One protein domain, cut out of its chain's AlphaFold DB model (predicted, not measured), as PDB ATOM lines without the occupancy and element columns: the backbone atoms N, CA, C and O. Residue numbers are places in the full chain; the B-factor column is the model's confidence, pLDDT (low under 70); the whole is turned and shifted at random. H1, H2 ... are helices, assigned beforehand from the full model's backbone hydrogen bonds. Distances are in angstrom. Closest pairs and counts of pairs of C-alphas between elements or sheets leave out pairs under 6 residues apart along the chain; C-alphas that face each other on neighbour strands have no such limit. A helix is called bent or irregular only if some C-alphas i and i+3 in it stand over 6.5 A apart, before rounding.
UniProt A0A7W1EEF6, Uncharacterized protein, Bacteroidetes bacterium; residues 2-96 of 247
ATOM      1  N   ILE A   2     -17.753  35.889 -26.824       68.38
ATOM      2  CA  ILE A   2     -17.360  34.777 -25.926       68.38
ATOM      3  C   ILE A   2     -18.451  33.698 -25.786       68.38
ATOM      4  O   ILE A   2     -18.165  32.518 -25.948       68.38
ATOM      5  N   LEU A   3     -19.715  34.089 -25.583       48.94
ATOM      6  CA  LEU A   3     -20.837  33.144 -25.492       48.94
ATOM      7  C   LEU A   3     -20.990  32.287 -26.760       48.94
ATOM      8  O   LEU A   3     -21.254  31.097 -26.676       48.94
ATOM      9  N   PHE A   4     -20.788  32.885 -27.934       58.66
ATOM     10  CA  PHE A   4     -20.892  32.179 -29.209       58.66
ATOM     11  C   PHE A   4     -19.753  31.169 -29.389       58.66
ATOM     12  O   PHE A   4     -19.992  30.046 -29.817       58.66
ATOM     13  N   ILE A   5     -18.534  31.539 -28.986       77.12
ATOM     14  CA  ILE A   5     -17.366  30.647 -28.996       77.12
ATOM     15  C   ILE A   5     -17.584  29.465 -28.042       77.12
ATOM     16  O   ILE A   5     -17.324  28.325 -28.417       77.12
ATOM     17  N   LEU A   6     -18.126  29.713 -26.845       67.38
ATOM     18  CA  LEU A   6     -18.451  28.659 -25.880       67.38
ATOM     19  C   LEU A   6     -19.555  27.726 -26.393       67.38
ATOM     20  O   LEU A   6     -19.422  26.510 -26.293       67.38
ATOM     21  N   LEU A   7     -20.617  28.272 -26.991       66.75
ATOM     22  CA  LEU A   7     -21.692  27.477 -27.593       66.75
ATOM     23  C   LEU A   7     -21.182  26.614 -28.756       66.75
ATOM     24  O   LEU A   7     -21.534  25.437 -28.842       66.75
ATOM     25  N   LEU A   8     -20.323  27.170 -29.613       73.19
ATOM     26  CA  LEU A   8     -19.703  26.445 -30.721       73.19
ATOM     27  C   LEU A   8     -18.769  25.338 -30.213       73.19
ATOM     28  O   LEU A   8     -18.833  24.214 -30.708       73.19
ATOM     29  N   ALA A   9     -17.951  25.622 -29.197       76.88
ATOM     30  CA  ALA A   9     -17.073  24.634 -28.573       76.88
ATOM     31  C   ALA A   9     -17.876  23.479 -27.949       76.88
ATOM     32  O   ALA A   9     -17.593  22.313 -28.226       76.88
ATOM     33  N   CYS A  10     -18.930  23.787 -27.186       71.19
ATOM     34  CA  CYS A  10     -19.841  22.783 -26.631       71.19
ATOM     35  C   CYS A  10     -20.499  21.936 -27.730       71.19
ATOM     36  O   CYS A  10     -20.556  20.711 -27.613       71.19
ATOM     37  N   TYR A  11     -20.953  22.568 -28.817       72.50
ATOM     38  CA  TYR A  11     -21.555  21.868 -29.950       72.50
ATOM     39  C   TYR A  11     -20.579  20.882 -30.601       72.50
ATOM     40  O   TYR A  11     -20.927  19.717 -30.790       72.50
ATOM     41  N   VAL A  12     -19.346  21.311 -30.893       73.12
ATOM     42  CA  VAL A  12     -18.318  20.459 -31.516       73.12
ATOM     43  C   VAL A  12     -17.972  19.262 -30.625       73.12
ATOM     44  O   VAL A  12     -17.908  18.131 -31.112       73.12
ATOM     45  N   ILE A  13     -17.820  19.480 -29.314       69.38
ATOM     46  CA  ILE A  13     -17.517  18.413 -28.348       69.38
ATOM     47  C   ILE A  13     -18.666  17.391 -28.292       69.38
ATOM     48  O   ILE A  13     -18.433  16.181 -28.388       69.38
ATOM     49  N   MET A  14     -19.918  17.856 -28.207       60.69
ATOM     50  CA  MET A  14     -21.093  16.980 -28.095       60.69
ATOM     51  C   MET A  14     -21.466  16.281 -29.412       60.69
ATOM     52  O   MET A  14     -21.968  15.153 -29.379       60.69
ATOM     53  N   ALA A  15     -21.190  16.886 -30.571       61.81
ATOM     54  CA  ALA A  15     -21.537  16.337 -31.886       61.81
ATOM     55  C   ALA A  15     -20.941  14.937 -32.129       61.81
ATOM     56  O   ALA A  15     -21.598  14.059 -32.702       61.81
ATOM     57  N   SER A  16     -19.722  14.690 -31.636       59.12
ATOM     58  CA  SER A  16     -19.049  13.391 -31.762       59.12
ATOM     59  C   SER A  16     -19.794  12.264 -31.024       59.12
ATOM     60  O   SER A  16     -19.992  11.181 -31.590       59.12
ATOM     61  N   ALA A  17     -20.281  12.537 -29.808       56.97
ATOM     62  CA  ALA A  17     -21.038  11.604 -28.975       56.97
ATOM     63  C   ALA A  17     -22.446  11.345 -29.537       56.97
ATOM     64  O   ALA A  17     -22.912  10.205 -29.546       56.97
ATOM     65  N   ILE A  18     -23.085  12.382 -30.092       62.16
ATOM     66  CA  ILE A  18     -24.401  12.285 -30.739       62.16
ATOM     67  C   ILE A  18     -24.339  11.332 -31.944       62.16
ATOM     68  O   ILE A  18     -25.223  10.497 -32.129       62.16
ATOM     69  N   SER A  19     -23.271  11.383 -32.747       68.69
ATOM     70  CA  SER A  19     -23.183  10.610 -33.995       68.69
ATOM     71  C   SER A  19     -23.227   9.086 -33.811       68.69
ATOM     72  O   SER A  19     -23.769   8.390 -34.674       68.69
ATOM     73  N   LYS A  20     -22.663   8.558 -32.715       73.62
ATOM     74  CA  LYS A  20     -22.479   7.111 -32.501       73.62
ATOM     75  C   LYS A  20     -23.746   6.418 -32.012       73.62
ATOM     76  O   LYS A  20     -23.987   5.281 -32.408       73.62
ATOM     77  N   SER A  21     -24.549   7.114 -31.213       82.94
ATOM     78  CA  SER A  21     -25.707   6.528 -30.527       82.94
ATOM     79  C   SER A  21     -27.050   7.026 -31.058       82.94
ATOM     80  O   SER A  21     -28.076   6.446 -30.712       82.94
ATOM     81  N   LYS A  22     -27.070   8.061 -31.915       88.69
ATOM     82  CA  LYS A  22     -28.318   8.679 -32.394       88.69
ATOM     83  C   LYS A  22     -29.327   7.680 -32.952       88.69
ATOM     84  O   LYS A  22     -30.491   7.771 -32.598       88.69
ATOM     85  N   ASP A  23     -28.893   6.726 -33.778       93.06
ATOM     86  CA  ASP A  23     -29.813   5.823 -34.475       93.06
ATOM     87  C   ASP A  23     -30.447   4.836 -33.479       93.06
ATOM     88  O   ASP A  23     -31.621   4.493 -33.603       93.06
ATOM     89  N   VAL A  24     -29.701   4.439 -32.440       94.19
ATOM     90  CA  VAL A  24     -30.192   3.561 -31.368       94.19
ATOM     91  C   VAL A  24     -31.208   4.287 -30.496       94.19
ATOM     92  O   VAL A  24     -32.311   3.784 -30.305       94.19
ATOM     93  N   PHE A  25     -30.869   5.482 -30.009       93.88
ATOM     94  CA  PHE A  25     -31.759   6.268 -29.151       93.88
ATOM     95  C   PHE A  25     -33.010   6.703 -29.912       93.88
ATOM     96  O   PHE A  25     -34.123   6.557 -29.418       93.88
ATOM     97  N   TYR A  26     -32.850   7.169 -31.149       95.19
ATOM     98  CA  TYR A  26     -33.982   7.558 -31.976       95.19
ATOM     99  C   TYR A  26     -34.908   6.370 -32.257       95.19
ATOM    100  O   TYR A  26     -36.124   6.500 -32.126       95.19
ATOM    101  N   THR A  27     -34.352   5.188 -32.545       96.50
ATOM    102  CA  THR A  27     -35.169   3.979 -32.729       96.50
ATOM    103  C   THR A  27     -35.802   3.496 -31.420       96.50
ATOM    104  O   THR A  27     -36.948   3.061 -31.432       96.50
ATOM    105  N   GLY A  28     -35.132   3.658 -30.276       96.44
ATOM    106  CA  GLY A  28     -35.746   3.458 -28.961       96.44
ATOM    107  C   GLY A  28     -36.926   4.401 -28.714       96.44
ATOM    108  O   GLY A  28     -37.963   3.975 -28.211       96.44
ATOM    109  N   SER A  29     -36.825   5.660 -29.151       96.12
ATOM    110  CA  SER A  29     -37.944   6.613 -29.113       96.12
ATOM    111  C   SER A  29     -39.085   6.173 -30.041       96.12
ATOM    112  O   SER A  29     -40.251   6.240 -29.659       96.12
ATOM    113  N   LEU A  30     -38.776   5.649 -31.238       97.19
ATOM    114  CA  LEU A  30     -39.775   5.044 -32.132       97.19
ATOM    115  C   LEU A  30     -40.475   3.840 -31.484       97.19
ATOM    116  O   LEU A  30     -41.687   3.698 -31.650       97.19
ATOM    117  N   ALA A  31     -39.739   3.000 -30.752       96.94
ATOM    118  CA  ALA A  31     -40.284   1.860 -30.015       96.94
ATOM    119  C   ALA A  31     -41.235   2.316 -28.900       96.94
ATOM    120  O   ALA A  31     -42.385   1.885 -28.867       96.94
ATOM    121  N   GLN A  32     -40.812   3.284 -28.076       95.94
ATOM    122  CA  GLN A  32     -41.648   3.884 -27.027       95.94
ATOM    123  C   GLN A  32     -42.954   4.481 -27.577       95.94
ATOM    124  O   GLN A  32     -43.990   4.465 -26.915       95.94
ATOM    125  N   LYS A  33     -42.916   5.026 -28.796       96.19
ATOM    126  CA  LYS A  33     -44.084   5.612 -29.471       96.19
ATOM    127  C   LYS A  33     -44.950   4.577 -30.203       96.19
ATOM    128  O   LYS A  33     -45.931   4.969 -30.829       96.19
ATOM    129  N   GLY A  34     -44.571   3.296 -30.206       96.19
ATOM    130  CA  GLY A  34     -45.225   2.236 -30.986       96.19
ATOM    131  C   GLY A  34     -45.017   2.340 -32.505       96.19
ATOM    132  O   GLY A  34     -45.527   1.520 -33.262       96.19
ATOM    133  N   ILE A  35     -44.243   3.320 -32.976       97.31
ATOM    134  CA  ILE A  35     -44.006   3.554 -34.407       97.31
ATOM    135  C   ILE A  35     -43.103   2.461 -34.976       97.31
ATOM    136  O   ILE A  35     -43.322   2.017 -36.095       97.31
ATOM    137  N   LEU A  36     -42.115   1.992 -34.205       97.44
ATOM    138  CA  LEU A  36     -41.238   0.903 -34.644       97.44
ATOM    139  C   LEU A  36     -42.027  -0.384 -34.924       97.44
ATOM    140  O   LEU A  36     -41.778  -1.036 -35.933       97.44
ATOM    141  N   GLN A  37     -42.992  -0.713 -34.064       96.81
ATOM    142  CA  GLN A  37     -43.872  -1.868 -34.245       96.81
ATOM    143  C   GLN A  37     -44.647  -1.768 -35.561       96.81
ATOM    144  O   GLN A  37     -44.601  -2.679 -36.385       96.81
ATOM    145  N   GLU A  38     -45.305  -0.630 -35.780       96.69
ATOM    146  CA  GLU A  38     -46.066  -0.367 -37.002       96.69
ATOM    147  C   GLU A  38     -45.176  -0.443 -38.250       96.69
ATOM    148  O   GLU A  38     -45.537  -1.050 -39.256       96.69
ATOM    149  N   MET A  39     -43.972   0.127 -38.175       96.75
ATOM    150  CA  MET A  39     -43.000   0.079 -39.264       96.75
ATOM    151  C   MET A  39     -42.578  -1.348 -39.605       96.75
ATOM    152  O   MET A  39     -42.458  -1.680 -40.783       96.75
ATOM    153  N   LEU A  40     -42.334  -2.194 -38.605       97.06
ATOM    154  CA  LEU A  40     -41.966  -3.587 -38.845       97.06
ATOM    155  C   LEU A  40     -43.147  -4.370 -39.430       97.06
ATOM    156  O   LEU A  40     -42.954  -5.104 -40.396       97.06
ATOM    157  N   ASN A  41     -44.369  -4.146 -38.944       96.44
ATOM    158  CA  ASN A  41     -45.571  -4.764 -39.512       96.44
ATOM    159  C   ASN A  41     -45.731  -4.446 -41.007       96.44
ATOM    160  O   ASN A  41     -45.976  -5.347 -41.807       96.44
ATOM    161  N   ASP A  42     -45.517  -3.186 -41.386       96.50
ATOM    162  CA  ASP A  42     -45.626  -2.728 -42.772       96.50
ATOM    163  C   ASP A  42     -44.469  -3.202 -43.666       96.50
ATOM    164  O   ASP A  42     -44.662  -3.506 -44.844       96.50
ATOM    165  N   LYS A  43     -43.232  -3.174 -43.151       95.88
ATOM    166  CA  LYS A  43     -42.028  -3.307 -43.986       95.88
ATOM    167  C   LYS A  43     -41.469  -4.716 -44.028       95.88
ATOM    168  O   LYS A  43     -40.910  -5.060 -45.066       95.88
ATOM    169  N   CYS A  44     -41.647  -5.529 -42.988       96.19
ATOM    170  CA  CYS A  44     -41.119  -6.896 -42.945       96.19
ATOM    171  C   CYS A  44     -41.560  -7.805 -44.106       96.19
ATOM    172  O   CYS A  44     -40.747  -8.612 -44.541       96.19
ATOM    173  N   PRO A  45     -42.771  -7.672 -44.687       95.00
ATOM    174  CA  PRO A  45     -43.125  -8.434 -45.889       95.00
ATOM    175  C   PRO A  45     -42.284  -8.086 -47.132       95.00
ATOM    176  O   PRO A  45     -42.196  -8.882 -48.058       95.00
ATOM    177  N   SER A  46     -41.693  -6.888 -47.172       91.12
ATOM    178  CA  SER A  46     -40.982  -6.335 -48.341       91.12
ATOM    179  C   SER A  46     -39.485  -6.096 -48.114       91.12
ATOM    180  O   SER A  46     -38.752  -5.793 -49.054       91.12
ATOM    181  N   ARG A  47     -39.027  -6.171 -46.862       89.88
ATOM    182  CA  ARG A  47     -37.653  -5.904 -46.439       89.88
ATOM    183  C   ARG A  47     -37.249  -6.906 -45.375       89.88
ATOM    184  O   ARG A  47     -37.955  -7.074 -44.388       89.88
ATOM    185  N   ASP A  48     -36.062  -7.467 -45.537       91.38
ATOM    186  CA  ASP A  48     -35.492  -8.423 -44.596       91.38
ATOM    187  C   ASP A  48     -34.696  -7.703 -43.494       91.38
ATOM    188  O   ASP A  48     -33.465  -7.704 -43.460       91.38
ATOM    189  N   PHE A  49     -35.402  -6.968 -42.629       95.69
ATOM    190  CA  PHE A  49     -34.787  -6.428 -41.418       95.69
ATOM    191  C   PHE A  49     -34.594  -7.558 -40.409       95.69
ATOM    192  O   PHE A  49     -35.521  -8.324 -40.157       95.69
ATOM    193  N   ARG A  50     -33.438  -7.634 -39.742       96.38
ATOM    194  CA  ARG A  50     -33.228  -8.657 -38.705       96.38
ATOM    195  C   ARG A  50     -34.206  -8.495 -37.544       96.38
ATOM    196  O   ARG A  50     -34.638  -9.486 -36.960       96.38
ATOM    197  N   LEU A  51     -34.629  -7.261 -37.256       96.19
ATOM    198  CA  LEU A  51     -35.688  -6.978 -36.283       96.19
ATOM    199  C   LEU A  51     -37.034  -7.640 -36.619       96.19
ATOM    200  O   LEU A  51     -37.838  -7.828 -35.707       96.19
ATOM    201  N   CYS A  52     -37.279  -8.049 -37.869       96.44
ATOM    202  CA  CYS A  52     -38.507  -8.749 -38.254       96.44
ATOM    203  C   CYS A  52     -38.707 -10.070 -37.507       96.44
ATOM    204  O   CYS A  52     -39.848 -10.433 -37.230       96.44
ATOM    205  N   GLN A  53     -37.620 -10.740 -37.102       95.94
ATOM    206  CA  GLN A  53     -37.665 -11.961 -36.284       95.94
ATOM    207  C   GLN A  53     -38.314 -11.732 -34.912       95.94
ATOM    208  O   GLN A  53     -38.819 -12.665 -34.295       95.94
ATOM    209  N   TYR A  54     -38.297 -10.486 -34.437       95.69
ATOM    210  CA  TYR A  54     -38.802 -10.086 -33.130       95.69
ATOM    211  C   TYR A  54     -39.950  -9.085 -33.228       95.69
ATOM    212  O   TYR A  54     -40.276  -8.469 -32.211       95.69
ATOM    213  N   LYS A  55     -40.557  -8.912 -34.414       93.25
ATOM    214  CA  LYS A  55     -41.551  -7.860 -34.659       93.25
ATOM    215  C   LYS A  55     -42.666  -7.878 -33.616       93.25
ATOM    216  O   LYS A  55     -42.980  -6.827 -33.106       93.25
ATOM    217  N   ASP A  56     -43.185  -9.036 -33.210       93.56
ATOM    218  CA  ASP A  56     -44.318  -9.134 -32.271       93.56
ATOM    219  C   ASP A  56     -43.899  -9.008 -30.790       93.56
ATOM    220  O   ASP A  56     -44.715  -9.126 -29.881       93.56
ATOM    221  N   SER A  57     -42.607  -8.780 -30.538       93.31
ATOM    222  CA  SER A  57     -41.994  -8.727 -29.205       93.31
ATOM    223  C   SER A  57     -41.165  -7.458 -28.979       93.31
ATOM    224  O   SER A  57     -40.318  -7.417 -28.084       93.31
ATOM    225  N   ILE A  58     -41.376  -6.421 -29.797       95.44
ATOM    226  CA  ILE A  58     -40.705  -5.131 -29.630       95.44
ATOM    227  C   ILE A  58     -41.233  -4.459 -28.355       95.44
ATOM    228  O   ILE A  58     -42.429  -4.182 -28.259       95.44
ATOM    229  N   PRO A  59     -40.367  -4.151 -27.373       95.31
ATOM    230  CA  PRO A  59     -40.803  -3.459 -26.171       95.31
ATOM    231  C   PRO A  59     -41.348  -2.062 -26.485       95.31
ATOM    232  O   PRO A  59     -40.716  -1.290 -27.205       95.31
ATOM    233  N   LEU A  60     -42.477  -1.702 -25.870       94.50
ATOM    234  CA  LEU A  60     -43.056  -0.351 -25.937       94.50
ATOM    235  C   LEU A  60     -42.444   0.620 -24.908       94.50
ATOM    236  O   LEU A  60     -42.975   1.700 -24.660       94.50
ATOM    237  N   SER A  61     -41.317   0.241 -24.303       93.44
ATOM    238  CA  SER A  61     -40.522   1.085 -23.415       93.44
ATOM    239  C   SER A  61     -39.172   1.375 -24.068       93.44
ATOM    240  O   SER A  61     -38.526   0.475 -24.611       93.44
ATOM    241  N   PHE A  62     -38.743   2.638 -23.995       93.75
ATOM    242  CA  PHE A  62     -37.414   3.047 -24.446       93.75
ATOM    243  C   PHE A  62     -36.332   2.268 -23.697       93.75
ATOM    244  O   PHE A  62     -35.423   1.715 -24.317       93.75
ATOM    245  N   GLU A  63     -36.442   2.216 -22.367       90.50
ATOM    246  CA  GLU A  63     -35.465   1.563 -21.503       90.50
ATOM    247  C   GLU A  63     -35.338   0.076 -21.840       90.50
ATOM    248  O   GLU A  63     -34.233  -0.447 -22.012       90.50
ATOM    249  N   ASP A  64     -36.479  -0.579 -22.044       92.38
ATOM    250  CA  ASP A  64     -36.522  -1.999 -22.361       92.38
ATOM    251  C   ASP A  64     -35.928  -2.296 -23.731       92.38
ATOM    252  O   ASP A  64     -35.238  -3.297 -23.881       92.38
ATOM    253  N   PHE A  65     -36.149  -1.442 -24.731       94.94
ATOM    254  CA  PHE A  65     -35.563  -1.642 -26.054       94.94
ATOM    255  C   PHE A  65     -34.053  -1.359 -26.080       94.94
ATOM    256  O   PHE A  65     -33.298  -2.087 -26.724       94.94
ATOM    257  N   VAL A  66     -33.599  -0.299 -25.406       92.75
ATOM    258  CA  VAL A  66     -32.219   0.205 -25.532       92.75
ATOM    259  C   VAL A  66     -31.250  -0.463 -24.551       92.75
ATOM    260  O   VAL A  66     -30.078  -0.677 -24.893       92.75
ATOM    261  N   TRP A  67     -31.710  -0.791 -23.340       88.88
ATOM    262  CA  TRP A  67     -30.832  -1.161 -22.223       88.88
ATOM    263  C   TRP A  67     -30.999  -2.596 -21.725       88.88
ATOM    264  O   TRP A  67     -29.996  -3.186 -21.319       88.88
ATOM    265  N   LYS A  68     -32.199  -3.196 -21.784       88.69
ATOM    266  CA  LYS A  68     -32.373  -4.596 -21.351       88.69
ATOM    267  C   LYS A  68     -31.662  -5.554 -22.299       88.69
ATOM    268  O   LYS A  68     -31.878  -5.525 -23.509       88.69
ATOM    269  N   THR A  69     -30.877  -6.469 -21.739       87.81
ATOM    270  CA  THR A  69     -30.157  -7.523 -22.478       87.81
ATOM    271  C   THR A  69     -31.071  -8.508 -23.194       87.81
ATOM    272  O   THR A  69     -30.686  -9.084 -24.207       87.81
ATOM    273  N   SER A  70     -32.299  -8.677 -22.708       89.75
ATOM    274  CA  SER A  70     -33.323  -9.509 -23.343       89.75
ATOM    275  C   SER A  70     -33.967  -8.862 -24.574       89.75
ATOM    276  O   SER A  70     -34.731  -9.532 -25.279       89.75
ATOM    277  N   SER A  71     -33.675  -7.585 -24.848       92.94
ATOM    278  CA  SER A  71     -34.245  -6.874 -25.986       92.94
ATOM    279  C   SER A  71     -33.744  -7.425 -27.325       92.94
ATOM    280  O   SER A  71     -32.614  -7.925 -27.422       92.94
ATOM    281  N   PRO A  72     -34.548  -7.292 -28.395       94.88
ATOM    282  CA  PRO A  72     -34.131  -7.654 -29.750       94.88
ATOM    283  C   PRO A  72     -32.815  -6.991 -30.175       94.88
ATOM    284  O   PRO A  72     -32.026  -7.592 -30.899       94.88
ATOM    285  N   LEU A  73     -32.537  -5.786 -29.665       94.25
ATOM    286  CA  LEU A  73     -31.303  -5.055 -29.928       94.25
ATOM    287  C   LEU A  73     -30.057  -5.858 -29.531       94.25
ATOM    288  O   LEU A  73     -29.136  -5.972 -30.335       94.25
ATOM    289  N   TYR A  74     -30.015  -6.432 -28.324       92.31
ATOM    290  CA  TYR A  74     -28.859  -7.220 -27.873       92.31
ATOM    291  C   TYR A  74     -28.870  -8.651 -28.408       92.31
ATOM    292  O   TYR A  74     -27.799  -9.172 -28.716       92.31
ATOM    293  N   LYS A  75     -30.050  -9.252 -28.613       93.62
ATOM    294  CA  LYS A  75     -30.175 -10.566 -29.271       93.62
ATOM    295  C   LYS A  75     -29.593 -10.572 -30.690       93.62
ATOM    296  O   LYS A  75     -29.058 -11.583 -31.124       93.62
ATOM    297  N   LEU A  76     -29.633  -9.430 -31.379       95.06
ATOM    298  CA  LEU A  76     -29.108  -9.245 -32.737       95.06
ATOM    299  C   LEU A  76     -27.674  -8.679 -32.793       95.06
ATOM    300  O   LEU A  76     -27.258  -8.140 -33.822       95.06
ATOM    301  N   GLY A  77     -26.904  -8.782 -31.704       91.19
ATOM    302  CA  GLY A  77     -25.499  -8.350 -31.656       91.19
ATOM    303  C   GLY A  77     -25.271  -6.945 -31.082       91.19
ATOM    304  O   GLY A  77     -24.155  -6.425 -31.107       91.19
ATOM    305  N   GLY A  78     -26.308  -6.316 -30.526       91.69
ATOM    306  CA  GLY A  78     -26.204  -5.044 -29.819       91.69
ATOM    307  C   GLY A  78     -26.093  -3.828 -30.738       91.69
ATOM    308  O   GLY A  78     -26.357  -3.863 -31.939       91.69
ATOM    309  N   TRP A  79     -25.694  -2.702 -30.143       92.19
ATOM    310  CA  TRP A  79     -25.773  -1.393 -30.793       92.19
ATOM    311  C   TRP A  79     -24.926  -1.300 -32.057       92.19
ATOM    312  O   TRP A  79     -25.367  -0.714 -33.038       92.19
ATOM    313  N   LYS A  80     -23.703  -1.841 -32.034       90.81
ATOM    314  CA  LYS A  80     -22.761  -1.730 -33.153       90.81
ATOM    315  C   LYS A  80     -23.263  -2.507 -34.366       90.81
ATOM    316  O   LYS A  80     -23.308  -1.943 -35.457       90.81
ATOM    317  N   GLU A  81     -23.672  -3.753 -34.146       93.62
ATOM    318  CA  GLU A  81     -24.094  -4.657 -35.213       93.62
ATOM    319  C   GLU A  81     -25.424  -4.228 -35.828       93.62
ATOM    320  O   GLU A  81     -25.577  -4.281 -37.047       93.62
ATOM    321  N   LEU A  82     -26.383  -3.749 -35.027       94.56
ATOM    322  CA  LEU A  82     -27.698  -3.355 -35.540       94.56
ATOM    323  C   LEU A  82     -27.734  -1.933 -36.123       94.56
ATOM    324  O   LEU A  82     -28.652  -1.592 -36.865       94.56
ATOM    325  N   ARG A  83     -26.726  -1.090 -35.857       92.94
ATOM    326  CA  ARG A  83     -26.720   0.331 -36.258       92.94
ATOM    327  C   ARG A  83     -27.056   0.605 -37.734       92.94
ATOM    328  O   ARG A  83     -27.826   1.538 -37.963       92.94
ATOM    329  N   PRO A  84     -26.529  -0.125 -38.742       94.56
ATOM    330  CA  PRO A  84     -26.873   0.137 -40.146       94.56
ATOM    331  C   PRO A  84     -28.372  -0.041 -40.438       94.56
ATOM    332  O   PRO A  84     -28.972   0.747 -41.175       94.56
ATOM    333  N   GLU A  85     -28.984  -1.040 -39.806       96.19
ATOM    334  CA  GLU A  85     -30.416  -1.320 -39.895       96.19
ATOM    335  C   GLU A  85     -31.230  -0.224 -39.196       96.19
ATOM    336  O   GLU A  85     -32.116   0.374 -39.810       96.19
ATOM    337  N   LEU A  86     -30.848   0.146 -37.966       96.06
ATOM    338  CA  LEU A  86     -31.496   1.223 -37.205       96.06
ATOM    339  C   LEU A  86     -31.415   2.574 -37.923       96.06
ATOM    340  O   LEU A  86     -32.371   3.346 -37.908       96.06
ATOM    341  N   LYS A  87     -30.306   2.857 -38.614       95.31
ATOM    342  CA  LYS A  87     -30.162   4.053 -39.455       95.31
ATOM    343  C   LYS A  87     -31.155   4.047 -40.621       95.31
ATOM    344  O   LYS A  87     -31.695   5.094 -40.976       95.31
ATOM    345  N   THR A  88     -31.405   2.883 -41.218       96.00
ATOM    346  CA  THR A  88     -32.380   2.735 -42.309       96.00
ATOM    347  C   THR A  88     -33.804   2.934 -41.800       96.00
ATOM    348  O   THR A  88     -34.555   3.700 -42.402       96.00
ATOM    349  N   ILE A  89     -34.145   2.334 -40.657       96.25
ATOM    350  CA  ILE A  89     -35.420   2.553 -39.954       96.25
ATOM    351  C   ILE A  89     -35.599   4.042 -39.634       96.25
ATOM    352  O   ILE A  89     -36.601   4.642 -40.018       96.25
ATOM    353  N   SER A  90     -34.585   4.667 -39.036       94.88
ATOM    354  CA  SER A  90     -34.591   6.096 -38.699       94.88
ATOM    355  C   SER A  90     -34.820   6.981 -39.924       94.88
ATOM    356  O   SER A  90     -35.505   7.996 -39.842       94.88
ATOM    357  N   ARG A  91     -34.259   6.606 -41.081       95.81
ATOM    358  CA  ARG A  91     -34.480   7.323 -42.341       95.81
ATOM    359  C   ARG A  91     -35.922   7.167 -42.813       95.81
ATOM    360  O   ARG A  91     -36.555   8.170 -43.114       95.81
ATOM    361  N   ILE A  92     -36.444   5.942 -42.844       96.19
ATOM    362  CA  ILE A  92     -37.820   5.666 -43.279       96.19
ATOM    363  C   ILE A  92     -38.824   6.467 -42.441       96.19
ATOM    364  O   ILE A  92     -39.727   7.091 -43.006       96.19
ATOM    365  N   SER A  93     -38.638   6.516 -41.118       95.38
ATOM    366  CA  SER A  93     -39.578   7.189 -40.215       95.38
ATOM    367  C   SER A  93     -39.670   8.704 -40.428       95.38
ATOM    368  O   SER A  93     -40.677   9.301 -40.054       95.38
ATOM    369  N   ILE A  94     -38.639   9.328 -41.012       94.12
ATOM    370  CA  ILE A  94     -38.605  10.770 -41.311       94.12
ATOM    371  C   ILE A  94     -38.807  11.094 -42.795       94.12
ATOM    372  O   ILE A  94     -38.879  12.270 -43.142       94.12
ATOM    373  N   THR A  95     -38.882  10.094 -43.677       96.00
ATOM    374  CA  THR A  95     -39.092  10.311 -45.121       96.00
ATOM    375  C   THR A  95     -40.476   9.902 -45.598       96.00
ATOM    376  O   THR A  95     -40.998  10.501 -46.535       96.00
ATOM    377  N   GLU A  96     -41.092   8.889 -44.988       97.25
ATOM    378  CA  GLU A  96     -42.410   8.422 -45.416       97.25
ATOM    379  C   GLU A  96     -43.539   9.143 -44.671       97.25
ATOM    380  O   GLU A  96     -43.568   9.204 -43.440       97.25
TER     381      GLU A  96
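This is residues 2 to 96 of the 247 residues of an uncharacterized protein of Bacteroidetes bacterium (UniProt A0A7W1EEF6). A compact head of helices has one long helical arm, residues 2 to 19 of H1, sticking out of it. In the head, H1 goes on as H1b after a sharp bend, H6 crosses H1b, H4 packs on it, and H2, H3 and H5 complete the head. The printed part has 95 residues with six named helices, H1 to H6 in chain order, and no named strand: all helix. It is only just loose, close to compact, with a radius of gyration of the C-alphas of 15.3 A, and elongated, spanning 53 by 30 by 22 A.

H1, residues 2 to 32, was assigned as one helix by its hydrogen bonds but is bent: C-alphas 20 and 23 are 7.7 A apart. Its arms are H1a, residues 2 to 20, 28.9 A long from C-alpha 2 at (-17.360, 34.777, -25.926), and H1b, residues 23 to 32, 14.1 A. H6, residues 78 to 95, is 25.2 A long and ends at C-alpha 95, (-39.092, 10.311, -45.121). The shorter helices are H2, residues 35 to 43, 11.9 A; H3, residues 50 to 57, 12.9 A; H4, residues 62 to 66, 6.0 A; and H5, residues 72 to 75, 4.9 A. H3 and H6 are irregular: C-alphas 53 and 56 are 8.3 A apart, C-alphas 81 and 84 7.4 A.

H1a and H1b are about perpendicular, at 78 degrees, and H1a touches no helix. H1b touches H6 at a steep tilt of 68 degrees, only just short of about perpendicular, the same way; their closest C-alphas, of Asp 23 and Lys 87, are 5.3 A apart. H1b touches H4, closest at the C-alphas of Gly 28 and Phe 62, 4.8 A. H1b and H2 only just touch, only at the corner, with 3 pairs of C-alphas within 8 A; the closest, of Leu 30 and Leu 36, are 5.1 A apart. H2 touches H3, closest at the C-alphas of Leu 40 and Lys 55, 6.0 A, and H3 touches H5, closest at those of Tyr 54 and Pro 72, 6.3 A. Every O i to N i+4 pair is within hydrogen-bond range in H1b, H2 and H4, against 12 of 15 in H1a, 11 of 14 in H6 and 1 of 4 in H3, where 4 of 5 O i to N i+3 pairs are; H5 is too short for an O i to N i+4 pair.

The farthest C-alphas, of Ile 2 and Pro 45, are 54.1 A apart. The printed part has no cut and no long link. Its mean pLDDT is 88.7; residues 2 to 4, 6 to 7 and 13 to 19 are under 70.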